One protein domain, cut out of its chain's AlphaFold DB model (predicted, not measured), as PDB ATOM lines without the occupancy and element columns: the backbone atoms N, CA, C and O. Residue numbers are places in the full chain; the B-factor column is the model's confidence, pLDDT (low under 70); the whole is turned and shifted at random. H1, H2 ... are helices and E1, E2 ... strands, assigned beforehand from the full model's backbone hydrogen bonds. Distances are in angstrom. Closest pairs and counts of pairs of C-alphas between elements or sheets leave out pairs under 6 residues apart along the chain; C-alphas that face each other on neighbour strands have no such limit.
ATOM      1  N   GLY A  36     -15.151 -11.854 -44.887       97.56
ATOM      2  CA  GLY A  36     -14.704 -11.351 -43.599       97.56
ATOM      3  C   GLY A  36     -15.892 -11.027 -42.710       97.56
ATOM      4  O   GLY A  36     -17.045 -11.274 -43.064       97.56
ATOM      5  N   GLU A  37     -15.606 -10.485 -41.541       97.75
ATOM      6  CA  GLU A  37     -16.603 -10.155 -40.532       97.75
ATOM      7  C   GLU A  37     -16.536  -8.662 -40.226       97.75
ATOM      8  O   GLU A  37     -15.462  -8.068 -40.300       97.75
ATOM      9  N   GLY A  38     -17.694  -8.075 -39.937       96.88
ATOM     10  CA  GLY A  38     -17.808  -6.709 -39.456       96.88
ATOM     11  C   GLY A  38     -17.351  -5.628 -40.435       96.88
ATOM     12  O   GLY A  38     -17.419  -5.770 -41.668       96.88
ATOM     13  N   LEU A  39     -16.939  -4.506 -39.857       95.94
ATOM     14  CA  LEU A  39     -16.584  -3.289 -40.563       95.94
ATOM     15  C   LEU A  39     -15.321  -3.483 -41.427       95.94
ATOM     16  O   LEU A  39     -14.460  -4.309 -41.131       95.94
ATOM     17  N   PRO A  40     -15.182  -2.720 -42.526       96.25
ATOM     18  CA  PRO A  40     -16.119  -1.705 -43.009       96.25
ATOM     19  C   PRO A  40     -17.256  -2.275 -43.875       96.25
ATOM     20  O   PRO A  40     -18.089  -1.507 -44.344       96.25
ATOM     21  N   TYR A  41     -17.303  -3.585 -44.143       96.94
ATOM     22  CA  TYR A  41     -18.166  -4.155 -45.195       96.94
ATOM     23  C   TYR A  41     -19.449  -4.832 -44.700       96.94
ATOM     24  O   TYR A  41     -20.348  -5.105 -45.507       96.94
ATOM     25  N   ALA A  42     -19.563  -5.072 -43.401       97.56
ATOM     26  CA  ALA A  42     -20.747  -5.587 -42.733       97.56
ATOM     27  C   ALA A  42     -20.982  -4.823 -41.418       97.56
ATOM     28  O   ALA A  42     -20.041  -4.249 -40.876       97.56
ATOM     29  N   PRO A  43     -22.222  -4.794 -40.908       96.94
ATOM     30  CA  PRO A  43     -22.511  -4.143 -39.637       96.94
ATOM     31  C   PRO A  43     -21.941  -4.926 -38.444       96.94
ATOM     32  O   PRO A  43     -21.825  -6.157 -38.468       96.94
ATOM     33  N   GLU A  44     -21.642  -4.189 -37.381       96.75
ATOM     34  CA  GLU A  44     -21.254  -4.692 -36.061       96.75
ATOM     35  C   GLU A  44     -22.236  -4.176 -35.007       96.75
ATOM     36  O   GLU A  44     -22.947  -3.196 -35.240       96.75
ATOM     37  N   ASP A  45     -22.299  -4.861 -33.865       96.50
ATOM     38  CA  ASP A  45     -23.145  -4.526 -32.715       96.50
ATOM     39  C   ASP A  45     -24.639  -4.343 -33.039       96.50
ATOM     40  O   ASP A  45     -25.379  -3.691 -32.299       96.50
ATOM     41  N   TRP A  46     -25.110  -4.957 -34.128       95.88
ATOM     42  CA  TRP A  46     -26.490  -4.842 -34.589       95.88
ATOM     43  C   TRP A  46     -27.123  -6.214 -34.849       95.88
ATOM     44  O   TRP A  46     -26.529  -7.035 -35.553       95.88
ATOM     45  N   PRO A  47     -28.360  -6.476 -34.385       95.56
ATOM     46  CA  PRO A  47     -29.254  -5.573 -33.652       95.56
ATOM     47  C   PRO A  47     -28.942  -5.452 -32.158       95.56
ATOM     48  O   PRO A  47     -29.475  -4.553 -31.515       95.56
ATOM     49  N   TYR A  48     -28.098  -6.325 -31.600       94.94
ATOM     50  CA  TYR A  48     -27.634  -6.180 -30.221       94.94
ATOM     51  C   TYR A  48     -26.105  -6.168 -30.147       94.94
ATOM     52  O   TYR A  48     -25.456  -6.784 -31.000       94.94
ATOM     53  N   PRO A  49     -25.525  -5.573 -29.089       95.62
ATOM     54  CA  PRO A  49     -24.084  -5.590 -28.875       95.62
ATOM     55  C   PRO A  49     -23.483  -6.998 -28.994       95.62
ATOM     56  O   PRO A  49     -24.072  -7.999 -28.551       95.62
ATOM     57  N   GLY A  50     -22.323  -7.074 -29.641       95.19
ATOM     58  CA  GLY A  50     -21.602  -8.305 -29.954       95.19
ATOM     59  C   GLY A  50     -22.116  -9.083 -31.170       95.19
ATOM     60  O   GLY A  50     -21.527 -10.111 -31.503       95.19
ATOM     61  N   ASP A  51     -23.190  -8.648 -31.843       96.31
ATOM     62  CA  ASP A  51     -23.572  -9.239 -33.131       96.31
ATOM     63  C   ASP A  51     -22.653  -8.737 -34.245       96.31
ATOM     64  O   ASP A  51     -22.726  -7.586 -34.666       96.31
ATOM     65  N   ILE A  52     -21.826  -9.638 -34.770       97.25
ATOM     66  CA  ILE A  52     -20.943  -9.361 -35.901       97.25
ATOM     67  C   ILE A  52     -21.491 -10.068 -37.138       97.25
ATOM     68  O   ILE A  52     -21.696 -11.288 -37.143       97.25
ATOM     69  N   TRP A  53     -21.746  -9.299 -38.193       97.81
ATOM     70  CA  TRP A  53     -22.219  -9.835 -39.466       97.81
ATOM     71  C   TRP A  53     -21.048 -10.251 -40.349       97.81
ATOM     72  O   TRP A  53     -20.017  -9.588 -40.388       97.81
ATOM     73  N   THR A  54     -21.213 -11.324 -41.118       98.06
ATOM     74  CA  THR A  54     -20.205 -11.738 -42.104       98.06
ATOM     75  C   THR A  54     -20.540 -11.130 -43.462       98.06
ATOM     76  O   THR A  54     -21.689 -11.199 -43.903       98.06
ATOM     77  N   TRP A  55     -19.545 -10.606 -44.171       98.19
ATOM     78  CA  TRP A  55     -19.638 -10.284 -45.593       98.19
ATOM     79  C   TRP A  55     -18.912 -11.335 -46.432       98.19
ATOM     80  O   TRP A  55     -17.928 -11.944 -46.015       98.19
ATOM     81  N   LYS A  56     -19.403 -11.552 -47.651       97.62
ATOM     82  CA  LYS A  56     -18.751 -12.404 -48.648       97.62
ATOM     83  C   LYS A  56     -18.941 -11.831 -50.041       97.62
ATOM     84  O   LYS A  56     -20.014 -11.315 -50.352       97.62
ATOM     85  N   VAL A  57     -17.933 -11.983 -50.888       97.38
ATOM     86  CA  VAL A  57     -18.011 -11.644 -52.312       97.38
ATOM     87  C   VAL A  57     -18.036 -12.895 -53.191       97.38
ATOM     88  O   VAL A  57     -17.609 -13.979 -52.787       97.38
ATOM     89  N   GLY A  58     -18.601 -12.765 -54.388       94.69
ATOM     90  CA  GLY A  58     -18.588 -13.799 -55.422       94.69
ATOM     91  C   GLY A  58     -17.451 -13.607 -56.426       94.69
ATOM     92  O   GLY A  58     -16.372 -13.135 -56.079       94.69
ATOM     93  N   LYS A  59     -17.694 -14.010 -57.679       93.12
ATOM     94  CA  LYS A  59     -16.713 -13.900 -58.776       93.12
ATOM     95  C   LYS A  59     -16.982 -12.722 -59.707       93.12
ATOM     96  O   LYS A  59     -16.081 -12.290 -60.413       93.12
ATOM     97  N   ARG A  60     -18.232 -12.251 -59.780       92.44
ATOM     98  CA  ARG A  60     -18.613 -11.217 -60.744       92.44
ATOM     99  C   ARG A  60     -18.291  -9.840 -60.203       92.44
ATOM    100  O   ARG A  60     -18.738  -9.473 -59.113       92.44
ATOM    101  N   VAL A  61     -17.594  -9.063 -61.019       92.38
ATOM    102  CA  VAL A  61     -17.233  -7.682 -60.726       92.38
ATOM    103  C   VAL A  61     -17.782  -6.778 -61.823       92.38
ATOM    104  O   VAL A  61     -17.764  -7.122 -63.004       92.38
ATOM    105  N   LYS A  62     -18.326  -5.630 -61.424       91.94
ATOM    106  CA  LYS A  62     -18.835  -4.606 -62.338       91.94
ATOM    107  C   LYS A  62     -17.653  -3.889 -62.999       91.94
ATOM    108  O   LYS A  62     -16.585  -3.774 -62.403       91.94
ATOM    109  N   ALA A  63     -17.887  -3.286 -64.164       88.38
ATOM    110  CA  ALA A  63     -16.898  -2.427 -64.829       88.38
ATOM    111  C   ALA A  63     -16.422  -1.248 -63.952       88.38
ATOM    112  O   ALA A  63     -15.347  -0.709 -64.173       88.38
ATOM    113  N   SER A  64     -17.199  -0.868 -62.930       89.12
ATOM    114  CA  SER A  64     -16.827   0.151 -61.946       89.12
ATOM    115  C   SER A  64     -15.782  -0.299 -60.916       89.12
ATOM    116  O   SER A  64     -15.404   0.513 -60.079       89.12
ATOM    117  N   GLY A  65     -15.347  -1.566 -60.927       90.81
ATOM    118  CA  GLY A  65     -14.351  -2.088 -59.981       90.81
ATOM    119  C   GLY A  65     -14.920  -2.610 -58.656       90.81
ATOM    120  O   GLY A  65     -14.157  -2.882 -57.737       90.81
ATOM    121  N   TYR A  66     -16.242  -2.773 -58.540       94.06
ATOM    122  CA  TYR A  66     -16.908  -3.287 -57.331       94.06
ATOM    123  C   TYR A  66     -17.612  -4.610 -57.601       94.06
ATOM    124  O   TYR A  66     -18.140  -4.832 -58.697       94.06
ATOM    125  N   PHE A  67     -17.674  -5.481 -56.596       94.88
ATOM    126  CA  PHE A  67     -18.357  -6.765 -56.732       94.88
ATOM    127  C   PHE A  67     -19.844  -6.589 -57.052       94.88
ATOM    128  O   PHE A  67     -20.566  -5.812 -56.423       94.88
ATOM    129  N   GLN A  68     -20.314  -7.339 -58.048       94.06
ATOM    130  CA  GLN A  68     -21.741  -7.504 -58.306       94.06
ATOM    131  C   GLN A  68     -22.336  -8.520 -57.331       94.06
ATOM    132  O   GLN A  68     -23.403  -8.288 -56.768       94.06
ATOM    133  N   ASP A  69     -21.625  -9.627 -57.129       93.00
ATOM    134  CA  ASP A  69     -21.997 -10.662 -56.176       93.00
ATOM    135  C   ASP A  69     -21.473 -10.290 -54.794       93.00
ATOM    136  O   ASP A  69     -20.290 -10.475 -54.503       93.00
ATOM    137  N   ARG A  70     -22.359  -9.788 -53.934       94.69
ATOM    138  CA  ARG A  70     -22.067  -9.602 -52.514       94.69
ATOM    139  C   ARG A  70     -23.163 -10.204 -51.657       94.69
ATOM    140  O   ARG A  70     -24.345 -10.141 -51.997       94.69
ATOM    141  N   TYR A  71     -22.750 -10.695 -50.501       96.75
ATOM    142  CA  TYR A  71     -23.616 -11.351 -49.546       96.75
ATOM    143  C   TYR A  71     -23.345 -10.838 -48.141       96.75
ATOM    144  O   TYR A  71     -22.189 -10.629 -47.773       96.75
ATOM    145  N   LEU A  72     -24.407 -10.705 -47.351       97.62
ATOM    146  CA  LEU A  72     -24.305 -10.639 -45.899       97.62
ATOM    147  C   LEU A  72     -24.855 -11.921 -45.283       97.62
ATOM    148  O   LEU A  72     -25.828 -12.490 -45.780       97.62
ATOM    149  N   ILE A  73     -24.235 -12.366 -44.200       96.88
ATOM    150  CA  ILE A  73     -24.671 -13.514 -43.413       96.88
ATOM    151  C   ILE A  73     -24.975 -13.009 -42.013       96.88
ATOM    152  O   ILE A  73     -24.132 -12.369 -41.383       96.88
ATOM    153  N   ALA A  74     -26.183 -13.303 -41.540       96.12
ATOM    154  CA  ALA A  74     -26.616 -12.866 -40.224       96.12
ATOM    155  C   ALA A  74     -25.793 -13.538 -39.105       96.12
ATOM    156  O   ALA A  74     -25.419 -14.711 -39.250       96.12
ATOM    157  N   PRO A  75     -25.582 -12.860 -37.967       95.38
ATOM    158  CA  PRO A  75     -25.032 -13.449 -36.754       95.38
ATOM    159  C   PRO A  75     -25.808 -14.694 -36.327       95.38
ATOM    160  O   PRO A  75     -27.011 -14.810 -36.566       95.38
ATOM    161  N   LYS A  76     -25.136 -15.620 -35.636       91.88
ATOM    162  CA  LYS A  76     -25.743 -16.887 -35.185       91.88
ATOM    163  C   LYS A  76     -27.020 -16.677 -34.365       91.88
ATOM    164  O   LYS A  76     -27.935 -17.480 -34.480       91.88
ATOM    165  N   ARG A  77     -27.091 -15.595 -33.580       90.31
ATOM    166  CA  ARG A  77     -28.255 -15.233 -32.758       90.31
ATOM    167  C   ARG A  77     -29.517 -14.971 -33.585       90.31
ATOM    168  O   ARG A  77     -30.611 -15.228 -33.102       90.31
ATOM    169  N   LEU A  78     -29.361 -14.494 -34.818       90.75
ATOM    170  CA  LEU A  78     -30.472 -14.215 -35.730       90.75
ATOM    171  C   LEU A  78     -30.829 -15.404 -36.629       90.75
ATOM    172  O   LEU A  78     -31.768 -15.318 -37.416       90.75
ATOM    173  N   GLN A  79     -30.064 -16.496 -36.571       90.25
ATOM    174  CA  GLN A  79     -30.320 -17.678 -37.386       90.25
ATOM    175  C   GLN A  79     -31.320 -18.585 -36.666       90.25
ATOM    176  O   GLN A  79     -31.056 -19.051 -35.562       90.25
ATOM    177  N   GLU A  80     -32.438 -18.895 -37.326       78.94
ATOM    178  CA  GLU A  80     -33.484 -19.786 -36.792       78.94
ATOM    179  C   GLU A  80     -32.949 -21.173 -36.413       78.94
ATOM    180  O   GLU A  80     -33.450 -21.820 -35.495       78.94
ATOM    181  N   THR A  81     -31.928 -21.656 -37.132       81.25
ATOM    182  CA  THR A  81     -31.291 -22.941 -36.842       81.25
ATOM    183  C   THR A  81     -29.771 -22.846 -36.984       81.25
ATOM    184  O   THR A  81     -29.287 -22.250 -37.948       81.25
ATOM    185  N   PRO A  82     -28.985 -23.526 -36.125       75.31
ATOM    186  CA  PRO A  82     -27.519 -23.494 -36.204       75.31
ATOM    187  C   PRO A  82     -26.937 -24.045 -37.512       75.31
ATOM    188  O   PRO A  82     -25.781 -23.790 -37.841       75.31
ATOM    189  N   ARG A  83     -27.715 -24.858 -38.243       78.31
ATOM    190  CA  ARG A  83     -27.273 -25.524 -39.477       78.31
ATOM    191  C   ARG A  83     -27.548 -24.700 -40.732       78.31
ATOM    192  O   ARG A  83     -26.913 -24.945 -41.756       78.31
ATOM    193  N   LYS A  84     -28.477 -23.741 -40.677       86.19
ATOM    194  CA  LYS A  84     -28.885 -22.943 -41.835       86.19
ATOM    195  C   LYS A  84     -28.492 -21.490 -41.622       86.19
ATOM    196  O   LYS A  84     -29.185 -20.728 -40.957       86.19
ATOM    197  N   LYS A  85     -27.386 -21.109 -42.260       90.69
ATOM    198  CA  LYS A  85     -26.967 -19.710 -42.350       90.69
ATOM    199  C   LYS A  85     -28.052 -18.894 -43.053       90.69
ATOM    200  O   LYS A  85     -28.572 -19.321 -44.085       90.69
ATOM    201  N   MET A  86     -28.359 -17.720 -42.512       94.62
ATOM    202  CA  MET A  86     -29.284 -16.776 -43.131       94.62
ATOM    203  C   MET A  86     -28.495 -15.808 -44.009       94.62
ATOM    204  O   MET A  86     -27.700 -15.019 -43.503       94.62
ATOM    205  N   TRP A  87     -28.689 -15.918 -45.323       95.50
ATOM    206  CA  TRP A  87     -27.965 -15.151 -46.335       95.50
ATOM    207  C   TRP A  87     -28.839 -14.048 -46.918       95.50
ATOM    208  O   TRP A  87     -29.995 -14.282 -47.267       95.50
ATOM    209  N   PHE A  88     -28.239 -12.884 -47.137       96.88
ATOM    210  CA  PHE A  88     -28.846 -11.763 -47.840       96.88
ATOM    211  C   PHE A  88     -28.036 -11.440 -49.087       96.88
ATOM    212  O   PHE A  88     -26.893 -10.997 -49.001       96.88
ATOM    213  N   LEU A  89     -28.645 -11.673 -50.250       94.38
ATOM    214  CA  LEU A  89     -28.011 -11.508 -51.561       94.38
ATOM    215  C   LEU A  89     -28.230 -10.107 -52.153       94.38
ATOM    216  O   LEU A  89     -27.654  -9.769 -53.184       94.38
ATOM    217  N   SER A  90     -29.094  -9.290 -51.546       94.31
ATOM    218  CA  SER A  90     -29.418  -7.951 -52.040       94.31
ATOM    219  C   SER A  90     -29.733  -6.985 -50.898       94.31
ATOM    220  O   SER A  90     -30.183  -7.401 -49.825       94.31
ATOM    221  N   LYS A  91     -29.571  -5.678 -51.153       93.81
ATOM    222  CA  LYS A  91     -30.032  -4.633 -50.224       93.81
ATOM    223  C   LYS A  91     -31.528  -4.746 -49.948       93.81
ATOM    224  O   LYS A  91     -31.944  -4.524 -48.819       93.81
ATOM    225  N   ILE A  92     -32.322  -5.083 -50.967       95.88
ATOM    226  CA  ILE A  92     -33.785  -5.164 -50.865       95.88
ATOM    227  C   ILE A  92     -34.177  -6.289 -49.905       95.88
ATOM    228  O   ILE A  92     -34.837  -6.018 -48.911       95.88
ATOM    229  N   SER A  93     -33.662  -7.506 -50.112       96.44
ATOM    230  CA  SER A  93     -33.948  -8.644 -49.223       96.44
ATOM    231  C   SER A  93     -33.548  -8.383 -47.768       96.44
ATOM    232  O   SER A  93     -34.241  -8.813 -46.852       96.44
ATOM    233  N   LEU A  94     -32.434  -7.676 -47.550       96.19
ATOM    234  CA  LEU A  94     -32.005  -7.305 -46.202       96.19
ATOM    235  C   LEU A  94     -32.913  -6.233 -45.595       96.19
ATOM    236  O   LEU A  94     -33.325  -6.354 -44.449       96.19
ATOM    237  N   LYS A  95     -33.257  -5.202 -46.370       96.94
ATOM    238  CA  LYS A  95     -34.164  -4.135 -45.943       96.94
ATOM    239  C   LYS A  95     -35.529  -4.686 -45.542       96.94
ATOM    240  O   LYS A  95     -36.057  -4.280 -44.511       96.94
ATOM    241  N   ASP A  96     -36.082  -5.595 -46.339       97.50
ATOM    242  CA  ASP A  96     -37.377  -6.215 -46.058       97.50
ATOM    243  C   ASP A  96     -37.304  -7.069 -44.788       97.50
ATOM    244  O   ASP A  96     -38.146  -6.924 -43.907       97.50
ATOM    245  N   TYR A  97     -36.238  -7.863 -44.624       96.19
ATOM    246  CA  TYR A  97     -36.004  -8.619 -43.392       96.19
ATOM    247  C   TYR A  97     -35.955  -7.721 -42.150       96.19
ATOM    248  O   TYR A  97     -36.627  -8.020 -41.162       96.19
ATOM    249  N   ILE A  98     -35.202  -6.619 -42.203       96.44
ATOM    250  CA  ILE A  98     -35.077  -5.684 -41.077       96.44
ATOM    251  C   ILE A  98     -36.434  -5.065 -40.752       96.44
ATOM    252  O   ILE A  98     -36.837  -5.083 -39.598       96.44
ATOM    253  N   LYS A  99     -37.185  -4.602 -41.758       96.69
ATOM    254  CA  LYS A  99     -38.533  -4.047 -41.559       96.69
ATOM    255  C   LYS A  99     -39.494  -5.023 -40.896       96.69
ATOM    256  O   LYS A  99     -40.306  -4.612 -40.075       96.69
ATOM    257  N   THR A 100     -39.437  -6.292 -41.290       96.44
ATOM    258  CA  THR A 100     -40.347  -7.318 -40.777       96.44
ATOM    259  C   THR A 100     -39.977  -7.763 -39.363       96.44
ATOM    260  O   THR A 100     -40.873  -7.961 -38.549       96.44
ATOM    261  N   ASN A 101     -38.686  -7.926 -39.062       95.44
ATOM    262  CA  ASN A 101     -38.230  -8.518 -37.796       95.44
ATOM    263  C   ASN A 101     -37.854  -7.473 -36.736       95.44
ATOM    264  O   ASN A 101     -37.903  -7.763 -35.545       95.44
ATOM    265  N   PHE A 102     -37.501  -6.262 -37.165       95.88
ATOM    266  CA  PHE A 102     -37.096  -5.143 -36.317       95.88
ATOM    267  C   PHE A 102     -37.822  -3.868 -36.776       95.88
ATOM    268  O   PHE A 102     -37.191  -2.952 -37.307       95.88
ATOM    269  N   PRO A 103     -39.157  -3.788 -36.608       95.12
ATOM    270  CA  PRO A 103     -39.960  -2.672 -37.119       95.12
ATOM    271  C   PRO A 103     -39.584  -1.313 -36.509       95.12
ATOM    272  O   PRO A 103     -39.854  -0.278 -37.112       95.12
ATOM    273  N   GLU A 104     -38.944  -1.314 -35.338       95.62
ATOM    274  CA  GLU A 104     -38.449  -0.115 -34.650       95.62
ATOM    275  C   GLU A 104     -37.049   0.321 -35.117       95.62
ATOM    276  O   GLU A 104     -36.569   1.381 -34.720       95.62
ATOM    277  N   ALA A 105     -36.367  -0.478 -35.946       96.25
ATOM    278  CA  ALA A 105     -35.013  -0.170 -36.382       96.25
ATOM    279  C   ALA A 105     -34.978   1.015 -37.357       96.25
ATOM    280  O   ALA A 105     -35.715   1.061 -38.348       96.25
ATOM    281  N   ASP A 106     -34.028   1.926 -37.143       96.50
ATOM    282  CA  ASP A 106     -33.680   2.930 -38.142       96.50
ATOM    283  C   ASP A 106     -32.889   2.275 -39.284       96.50
ATOM    284  O   ASP A 106     -31.689   2.002 -39.201       96.50
ATOM    285  N   ILE A 107     -33.596   2.020 -40.382       96.06
ATOM    286  CA  ILE A 107     -33.055   1.391 -41.589       96.06
ATOM    287  C   ILE A 107     -31.948   2.244 -42.214       96.06
ATOM    288  O   ILE A 107     -31.000   1.696 -42.781       96.06
ATOM    289  N   ASN A 108     -32.069   3.570 -42.154       95.44
ATOM    290  CA  ASN A 108     -31.076   4.456 -42.745       95.44
ATOM    291  C   ASN A 108     -29.798   4.416 -41.912       95.44
ATOM    292  O   ASN A 108     -28.734   4.181 -42.478       95.44
ATOM    293  N   ALA A 109     -29.909   4.525 -40.583       95.12
ATOM    294  CA  ALA A 109     -28.767   4.367 -39.683       95.12
ATOM    295  C   ALA A 109     -28.080   3.004 -39.871       95.12
ATOM    296  O   ALA A 109     -26.854   2.940 -39.973       95.12
ATOM    297  N   PHE A 110     -28.859   1.925 -40.026       96.31
ATOM    298  CA  PHE A 110     -28.320   0.595 -40.317       96.31
ATOM    299  C   PHE A 110     -27.479   0.576 -41.602       96.31
ATOM    300  O   PHE A 110     -26.323   0.157 -41.571       96.31
ATOM    301  N   PHE A 111     -28.013   1.048 -42.735       95.75
ATOM    302  CA  PHE A 111     -27.272   1.033 -44.005       95.75
ATOM    303  C   PHE A 111     -26.153   2.079 -44.085       95.75
ATOM    304  O   PHE A 111     -25.293   1.952 -44.955       95.75
ATOM    305  N   SER A 112     -26.158   3.083 -43.209       94.81
ATOM    306  CA  SER A 112     -25.069   4.053 -43.050       94.81
ATOM    307  C   SER A 112     -23.945   3.555 -42.139       94.81
ATOM    308  O   SER A 112     -22.853   4.107 -42.199       94.81
ATOM    309  N   SER A 113     -24.179   2.518 -41.327       94.88
ATOM    310  CA  SER A 113     -23.169   1.987 -40.396       94.88
ATOM    311  C   SER A 113     -22.023   1.232 -41.076       94.88
ATOM    312  O   SER A 113     -20.982   1.028 -40.464       94.88
ATOM    313  N   PHE A 114     -22.184   0.822 -42.336       95.25
ATOM    314  CA  PHE A 114     -21.174   0.076 -43.085       95.25
ATOM    315  C   PHE A 114     -21.241   0.391 -44.582       95.25
ATOM    316  O   PHE A 114     -22.229   0.913 -45.104       95.25
ATOM    317  N   VAL A 115     -20.198   0.012 -45.314       94.94
ATOM    318  CA  VAL A 115     -20.119   0.182 -46.762       94.94
ATOM    319  C   VAL A 115     -20.668  -1.045 -47.476       94.94
ATOM    320  O   VAL A 115     -20.160  -2.161 -47.354       94.94
ATOM    321  N   TRP A 116     -21.702  -0.829 -48.289       94.56
ATOM    322  CA  TRP A 116     -22.272  -1.897 -49.106       94.56
ATOM    323  C   TRP A 116     -21.456  -2.219 -50.361       94.56
ATOM    324  O   TRP A 116     -21.434  -3.358 -50.792       94.56
ATOM    325  N   GLU A 117     -20.815  -1.266 -51.025       93.81
ATOM    326  CA  GLU A 117     -20.064  -1.581 -52.251       93.81
ATOM    327  C   GLU A 117     -18.646  -2.035 -51.878       93.81
ATOM    328  O   GLU A 117     -17.886  -1.265 -51.302       93.81
ATOM    329  N   ILE A 118     -18.284  -3.289 -52.181       95.19
ATOM    330  CA  ILE A 118     -16.946  -3.822 -51.870       95.19
ATOM    331  C   ILE A 118     -16.055  -3.678 -53.110       95.19
ATOM    332  O   ILE A 118     -16.418  -4.230 -54.157       95.19
ATOM    333  N   PRO A 119     -14.926  -2.951 -53.022       94.75
ATOM    334  CA  PRO A 119     -13.979  -2.842 -54.122       94.75
ATOM    335  C   PRO A 119     -13.294  -4.187 -54.378       94.75
ATOM    336  O   PRO A 119     -12.952  -4.913 -53.445       94.75
ATOM    337  N   ALA A 120     -13.094  -4.523 -55.647       94.06
ATOM    338  CA  ALA A 120     -12.374  -5.721 -56.050       94.06
ATOM    339  C   ALA A 120     -10.890  -5.431 -56.257       94.06
ATOM    340  O   ALA A 120     -10.517  -4.387 -56.798       94.06
ATOM    341  N   GLU A 121     -10.037  -6.374 -55.868       91.25
ATOM    342  CA  GLU A 121      -8.618  -6.325 -56.204       91.25
ATOM    343  C   GLU A 121      -8.432  -6.380 -57.722       91.25
ATOM    344  O   GLU A 121      -8.887  -7.309 -58.394       91.25
ATOM    345  N   PHE A 122      -7.724  -5.394 -58.269       71.94
ATOM    346  CA  PHE A 122      -7.524  -5.244 -59.710       71.94
ATOM    347  C   PHE A 122      -6.835  -6.465 -60.354       71.94
ATOM    348  O   PHE A 122      -7.162  -6.832 -61.480       71.94
ATOM    349  N   ASN A 123      -5.968  -7.178 -59.619       59.47
ATOM    350  CA  ASN A 123      -5.334  -8.411 -60.107       59.47
ATOM    351  C   ASN A 123      -6.336  -9.534 -60.412       59.47
ATOM    352  O   ASN A 123      -6.090 -10.336 -61.312       59.47
ATOM    353  N   SER A 124      -7.484  -9.571 -59.729       52.25
ATOM    354  CA  SER A 124      -8.507 -10.598 -59.964       52.25
ATOM    355  C   SER A 124      -9.164 -10.504 -61.350       52.25
ATOM    356  O   SER A 124      -9.762 -11.478 -61.806       52.25
ATOM    357  N   PHE A 125      -9.015  -9.372 -62.048       51.66
ATOM    358  CA  PHE A 125      -9.526  -9.174 -63.406       51.66
ATOM    359  C   PHE A 125      -8.599  -9.717 -64.501       51.66
ATOM    360  O   PHE A 125      -9.084 -10.071 -65.574       51.66
ATOM    361  N   PHE A 126      -7.288  -9.802 -64.246       52.41
ATOM    362  CA  PHE A 126      -6.294 -10.194 -65.256       52.41
ATOM    363  C   PHE A 126      -5.839 -11.653 -65.141       52.41
ATOM    364  O   PHE A 126      -5.254 -12.185 -66.078       52.41
TER     365      PHE A 126
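AT A GLANCE: This is residues 36 to 126 of the 133 residues of an uncharacterized protein of Nicotiana attenuata (UniProt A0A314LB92). With little regular structure, long loops surround a small two-stranded hairpin, E1 and E2, near the middle; H1 is near E2, H2 lies off to one side of both and only just touches H1, and a tail after H2 ends in H3, far from the rest. Printed are 91 residues, with two antiparallel strands, then three helices, mixed in class, 29 residues in named elements. The whole is compact, radius of gyration of the C-alphas 13.8 A, spanning 43 by 30 by 21 A.

HOW THE PARTS SIT: Residues 36 to 37 pair antiparallel with 54 to 55 of E1, residues 54 to 57. E1 and E2, residues 70 to 73, form an antiparallel hairpin at 158 degrees; N 56 and O 71, 2.9 A apart, are within hydrogen-bond range. H1, residues 91 to 101, is near E2. H1 and H2, residues 107 to 112, a helical hairpin, only just touch, with 3 pairs of C-alphas within 8 A, the closest Lys 95 and Ile 107 at 7.1 A. H3, residues 123 to 126, is apart from the other elements. In H1 and H2 every O i to N i+4 pair is within hydrogen-bond range; H3 is too short for one.

IN THESE COORDINATES: E1 begins at C-alpha 54 (-20.205, -11.738, -42.104). H1 measures 15.4 A. H3 ends at C-alpha 126 (-6.294, -10.194, -65.256).

THE WHOLE: The printed part has no cut. Links E1 to E2 and E2 to H1 are long. Residues 123 to 126 have pLDDT under 70.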